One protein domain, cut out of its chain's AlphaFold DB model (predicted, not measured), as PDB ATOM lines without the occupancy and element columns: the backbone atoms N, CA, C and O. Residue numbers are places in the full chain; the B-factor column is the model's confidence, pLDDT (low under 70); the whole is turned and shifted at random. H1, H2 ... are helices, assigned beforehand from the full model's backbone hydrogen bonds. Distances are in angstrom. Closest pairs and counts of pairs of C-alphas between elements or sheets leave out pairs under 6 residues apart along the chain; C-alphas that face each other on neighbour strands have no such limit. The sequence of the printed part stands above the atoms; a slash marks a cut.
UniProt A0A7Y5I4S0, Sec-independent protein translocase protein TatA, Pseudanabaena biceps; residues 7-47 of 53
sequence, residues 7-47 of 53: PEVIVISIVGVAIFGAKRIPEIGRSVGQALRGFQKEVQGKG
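This is residues 7 to 47 of the 53 residues of the protein "Sec-independent protein translocase protein TatA" of Pseudanabaena biceps (UniProt A0A7Y5I4S0). Two helices meet near their ends as an L: the longer arm is H2, the shorter arm is H1, and a tight link, residues 21 to 23, makes the corner. The printed part has 41 residues with two named helices, H1 then H2, and no named strand; its class is all helix. It is extended, with a radius of gyration of the C-alphas of 14.9 A, and spans 42 by 20 by 8 A.

H2, the longest helix, covers residues 24 to 44 and measures 29.3 A from first to last C-alpha, from Arg 24 at (-28.577, -30.615, -37.200) to Gln 44 at (-5.265, -32.894, -19.518). H1 covers residues 7 to 20 and measures 19.9 A; C-alpha 7 is at (-42.358, -28.091, -20.160).

H1 and H2 are close but not clearly touching; their closest C-alphas, those of Val 17 and Ile 25, are 7.6 A apart. Their lines are about perpendicular, at 79 degrees. In H1 and H2 every O i to N i+4 pair is within hydrogen-bond range. Residues 26 to 47, of which 26 to 44 belong to H2, stand free, as do residues 7 to 12 of H1.

The two C-alphas farthest apart, those of Ala 18 and Gly 47, are 42.9 A apart. The printed part has no cut. The mean pLDDT of the printed part is 89.6; residues 45 to 47 are under 70.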
ATOM      1  N   PRO A   7     -41.452 -28.331 -19.037       90.88
ATOM      2  CA  PRO A   7     -42.358 -28.091 -20.160       90.88
ATOM      3  C   PRO A   7     -41.892 -26.965 -21.092       90.88
ATOM      4  O   PRO A   7     -41.875 -27.142 -22.308       90.88
ATOM      5  N   GLU A   8     -41.460 -25.829 -20.546       91.56
ATOM      6  CA  GLU A   8     -41.013 -24.675 -21.327       91.56
ATOM      7  C   GLU A   8     -39.751 -24.995 -22.142       91.56
ATOM      8  O   GLU A   8     -39.660 -24.629 -23.317       91.56
ATOM      9  N   VAL A   9     -38.807 -25.746 -21.562       92.69
ATOM     10  CA  VAL A   9     -37.595 -26.204 -22.266       92.69
ATOM     11  C   VAL A   9     -37.949 -27.114 -23.444       92.69
ATOM     12  O   VAL A   9     -37.352 -26.991 -24.516       92.69
ATOM     13  N   ILE A  10     -38.937 -27.999 -23.279       93.75
ATOM     14  CA  ILE A  10     -39.402 -28.891 -24.350       93.75
ATOM     15  C   ILE A  10     -40.020 -28.081 -25.492       93.75
ATOM     16  O   ILE A  10     -39.688 -28.323 -26.651       93.75
ATOM     17  N   VAL A  11     -40.861 -27.089 -25.188       94.75
ATOM     18  CA  VAL A  11     -41.481 -26.232 -26.213       94.75
ATOM     19  C   VAL A  11     -40.417 -25.478 -27.013       94.75
ATOM     20  O   VAL A  11     -40.442 -25.503 -28.244       94.75
ATOM     21  N   ILE A  12     -39.438 -24.873 -26.337       93.06
ATOM     22  CA  ILE A  12     -38.325 -24.175 -27.001       93.06
ATOM     23  C   ILE A  12     -37.508 -25.151 -27.855       93.06
ATOM     24  O   ILE A  12     -37.152 -24.832 -28.989       93.06
ATOM     25  N   SER A  13     -37.256 -26.358 -27.347       92.75
ATOM     26  CA  SER A  13     -36.529 -27.402 -28.076       92.75
ATOM     27  C   SER A  13     -37.265 -27.825 -29.346       92.75
ATOM     28  O   SER A  13     -36.634 -27.964 -30.389       92.75
ATOM     29  N   ILE A  14     -38.593 -27.972 -29.297       95.19
ATOM     30  CA  ILE A  14     -39.414 -28.297 -30.472       95.19
ATOM     31  C   ILE A  14     -39.320 -27.186 -31.521       95.19
ATOM     32  O   ILE A  14     -39.092 -27.478 -32.693       95.19
ATOM     33  N   VAL A  15     -39.442 -25.918 -31.114       95.44
ATOM     34  CA  VAL A  15     -39.325 -24.775 -32.037       95.44
ATOM     35  C   VAL A  15     -37.920 -24.697 -32.639       95.44
ATOM     36  O   VAL A  15     -37.774 -24.536 -33.849       95.44
ATOM     37  N   GLY A  16     -36.879 -24.883 -31.827       94.56
ATOM     38  CA  GLY A  16     -35.498 -24.935 -32.304       94.56
ATOM     39  C   GLY A  16     -35.287 -26.070 -33.306       94.56
ATOM     40  O   GLY A  16     -34.723 -25.862 -34.377       94.56
ATOM     41  N   VAL A  17     -35.809 -27.261 -33.016       94.12
ATOM     42  CA  VAL A  17     -35.772 -28.412 -33.927       94.12
ATOM     43  C   VAL A  17     -36.556 -28.152 -35.213       94.12
ATOM     44  O   VAL A  17     -36.121 -28.605 -36.267       94.12
ATOM     45  N   ALA A  18     -37.666 -27.415 -35.174       94.75
ATOM     46  CA  ALA A  18     -38.419 -27.060 -36.375       94.75
ATOM     47  C   ALA A  18     -37.634 -26.111 -37.297       94.75
ATOM     48  O   ALA A  18     -37.676 -26.272 -38.514       94.75
ATOM     49  N   ILE A  19     -36.883 -25.162 -36.729       94.88
ATOM     50  CA  ILE A  19     -36.082 -24.185 -37.486       94.88
ATOM     51  C   ILE A  19     -34.778 -24.811 -37.997       94.88
ATOM     52  O   ILE A  19     -34.433 -24.692 -39.171       94.88
ATOM     53  N   PHE A  20     -34.034 -25.474 -37.112       92.19
ATOM     54  CA  PHE A  20     -32.704 -26.004 -37.416       92.19
ATOM     55  C   PHE A  20     -32.744 -27.428 -37.985       92.19
ATOM     56  O   PHE A  20     -31.819 -27.840 -38.681       92.19
ATOM     57  N   GLY A  21     -33.813 -28.181 -37.731       90.38
ATOM     58  CA  GLY A  21     -33.954 -29.590 -38.084       90.38
ATOM     59  C   GLY A  21     -33.381 -30.528 -37.017       90.38
ATOM     60  O   GLY A  21     -32.261 -30.350 -36.537       90.38
ATOM     61  N   ALA A  22     -34.108 -31.608 -36.703       89.12
ATOM     62  CA  ALA A  22     -33.726 -32.583 -35.666       89.12
ATOM     63  C   ALA A  22     -32.355 -33.236 -35.909       89.12
ATOM     64  O   ALA A  22     -31.693 -33.659 -34.968       89.12
ATOM     65  N   LYS A  23     -31.921 -33.308 -37.174       89.12
ATOM     66  CA  LYS A  23     -30.623 -33.872 -37.568       89.12
ATOM     67  C   LYS A  23     -29.448 -32.912 -37.359       89.12
ATOM     68  O   LYS A  23     -28.337 -33.393 -37.168       89.12
ATOM     69  N   ARG A  24     -29.670 -31.592 -37.344       89.62
ATOM     70  CA  ARG A  24     -28.577 -30.615 -37.200       89.62
ATOM     71  C   ARG A  24     -28.087 -30.474 -35.765       89.62
ATOM     72  O   ARG A  24     -26.900 -30.262 -35.553       89.62
ATOM     73  N   ILE A  25     -28.960 -30.664 -34.776       91.19
ATOM     74  CA  ILE A  25     -28.573 -30.656 -33.356       91.19
ATOM     75  C   ILE A  25     -27.502 -31.721 -33.032       91.19
ATOM     76  O   ILE A  25     -26.454 -31.352 -32.501       91.19
ATOM     77  N   PRO A  26     -27.677 -33.017 -33.367       89.06
ATOM     78  CA  PRO A  26     -26.653 -34.030 -33.109       89.06
ATOM     79  C   PRO A  26     -25.413 -33.867 -33.996       89.06
ATOM     80  O   PRO A  26     -24.325 -34.259 -33.586       89.06
ATOM     81  N   GLU A  27     -25.549 -33.290 -35.190       93.06
ATOM     82  CA  GLU A  27     -24.419 -32.985 -36.074       93.06
ATOM     83  C   GLU A  27     -23.496 -31.922 -35.457       93.06
ATOM     84  O   GLU A  27     -22.294 -32.157 -35.328       93.06
ATOM     85  N   ILE A  28     -24.066 -30.813 -34.971       92.25
ATOM     86  CA  ILE A  28     -23.335 -29.765 -34.241       92.25
ATOM     87  C   ILE A  28     -22.784 -30.314 -32.919       92.25
ATOM     88  O   ILE A  28     -21.635 -30.062 -32.570       92.25
ATOM     89  N   GLY A  29     -23.563 -31.118 -32.190       93.00
ATOM     90  CA  GLY A  29     -23.096 -31.752 -30.955       93.00
ATOM     91  C   GLY A  29     -21.891 -32.672 -31.177       93.00
ATOM     92  O   GLY A  29     -20.971 -32.689 -30.362       93.00
ATOM     93  N   ARG A  30     -21.847 -33.403 -32.298       94.50
ATOM     94  CA  ARG A  30     -20.700 -34.245 -32.664       94.50
ATOM     95  C   ARG A  30     -19.462 -33.421 -33.002       94.50
ATOM     96  O   ARG A  30     -18.388 -33.773 -32.521       94.50
ATOM     97  N   SER A  31     -19.589 -32.346 -33.782       94.50
ATOM     98  CA  SER A  31     -18.440 -31.504 -34.142       94.50
ATOM     99  C   SER A  31     -17.879 -30.758 -32.930       94.50
ATOM    100  O   SER A  31     -16.672 -30.792 -32.686       94.50
ATOM    101  N   VAL A  32     -18.753 -30.175 -32.105       95.88
ATOM    102  CA  VAL A  32     -18.372 -29.527 -30.844       95.88
ATOM    103  C   VAL A  32     -17.784 -30.548 -29.874       95.88
ATOM    104  O   VAL A  32     -16.753 -30.284 -29.269       95.88
ATOM    105  N   GLY A  33     -18.369 -31.742 -29.758       93.88
ATOM    106  CA  GLY A  33     -17.852 -32.805 -28.894       93.88
ATOM    107  C   GLY A  33     -16.462 -33.295 -29.306       93.88
ATOM    108  O   GLY A  33     -15.619 -33.546 -28.449       93.88
ATOM    109  N   GLN A  34     -16.185 -33.389 -30.608       94.06
ATOM    110  CA  GLN A  34     -14.847 -33.706 -31.113       94.06
ATOM    111  C   GLN A  34     -13.842 -32.593 -30.796       94.06
ATOM    112  O   GLN A  34     -12.747 -32.895 -30.320       94.06
ATOM    113  N   ALA A  35     -14.225 -31.327 -30.987       94.50
ATOM    114  CA  ALA A  35     -13.388 -30.178 -30.646       94.50
ATOM    115  C   ALA A  35     -13.098 -30.108 -29.138       94.50
ATOM    116  O   ALA A  35     -11.943 -29.987 -28.738       94.50
ATOM    117  N   LEU A  36     -14.122 -30.276 -28.296       94.44
ATOM    118  CA  LEU A  36     -13.984 -30.322 -26.840       94.44
ATOM    119  C   LEU A  36     -13.118 -31.496 -26.384       94.44
ATOM    120  O   LEU A  36     -12.336 -31.337 -25.458       94.44
ATOM    121  N   ARG A  37     -13.214 -32.662 -27.033       92.06
ATOM    122  CA  ARG A  37     -12.363 -33.818 -26.718       92.06
ATOM    123  C   ARG A  37     -10.900 -33.573 -27.086       92.06
ATOM    124  O   ARG A  37     -10.024 -34.029 -26.359       92.06
ATOM    125  N   GLY A  38     -10.631 -32.878 -28.191       91.31
ATOM    126  CA  GLY A  38      -9.281 -32.426 -28.548       91.31
ATOM    127  C   GLY A  38      -8.735 -31.433 -27.523       91.31
ATOM    128  O   GLY A  38      -7.676 -31.665 -26.950       91.31
ATOM    129  N   PHE A  39      -9.533 -30.414 -27.195       93.12
ATOM    130  CA  PHE A  39      -9.199 -29.414 -26.182       93.12
ATOM    131  C   PHE A  39      -8.960 -30.046 -24.804       93.12
ATOM    132  O   PHE A  39      -7.981 -29.736 -24.137       93.12
ATOM    133  N   GLN A  40      -9.809 -30.990 -24.388       88.25
ATOM    134  CA  GLN A  40      -9.641 -31.717 -23.133       88.25
ATOM    135  C   GLN A  40      -8.340 -32.521 -23.118       88.25
ATOM    136  O   GLN A  40      -7.683 -32.540 -22.088       88.25
ATOM    137  N   LYS A  41      -7.948 -33.163 -24.226       87.31
ATOM    138  CA  LYS A  41      -6.679 -33.902 -24.313       87.31
ATOM    139  C   LYS A  41      -5.461 -32.992 -24.206       87.31
ATOM    140  O   LYS A  41      -4.497 -33.378 -23.570       87.31
ATOM    141  N   GLU A  42      -5.494 -31.803 -24.793       87.00
ATOM    142  CA  GLU A  42      -4.396 -30.832 -24.666       87.00
ATOM    143  C   GLU A  42      -4.340 -30.213 -23.265       87.00
ATOM    144  O   GLU A  42      -3.260 -29.985 -22.722       87.00
ATOM    145  N   VAL A  43      -5.503 -29.973 -22.652       88.25
ATOM    146  CA  VAL A  43      -5.599 -29.455 -21.282       88.25
ATOM    147  C   VAL A  43      -5.211 -30.517 -20.244       88.25
ATOM    148  O   VAL A  43      -4.513 -30.186 -19.291       88.25
ATOM    149  N   GLN A  44      -5.617 -31.781 -20.417       80.31
ATOM    150  CA  GLN A  44      -5.265 -32.894 -19.518       80.31
ATOM    151  C   GLN A  44      -3.880 -33.486 -19.796       80.31
ATOM    152  O   GLN A  44      -3.218 -33.896 -18.854       80.31
ATOM    153  N   GLY A  45      -3.389 -33.454 -21.039       63.22
ATOM    154  CA  GLY A  45      -2.028 -33.874 -21.402       63.22
ATOM    155  C   GLY A  45      -0.933 -33.000 -20.785       63.22
ATOM    156  O   GLY A  45       0.230 -33.377 -20.777       63.22
ATOM    157  N   LYS A  46      -1.302 -31.861 -20.187       57.97
ATOM    158  CA  LYS A  46      -0.438 -31.073 -19.297       57.97
ATOM    159  C   LYS A  46      -0.358 -31.606 -17.856       57.97
ATOM    160  O   LYS A  46       0.317 -30.987 -17.042       57.97
ATOM    161  N   GLY A  47      -1.052 -32.698 -17.535       57.28
ATOM    162  CA  GLY A  47      -1.102 -33.311 -16.205       57.28
ATOM    163  C   GLY A  47      -0.785 -34.811 -16.164       57.28
ATOM    164  O   GLY A  47      -0.897 -35.396 -15.093       57.28
TER     165      GLY A  47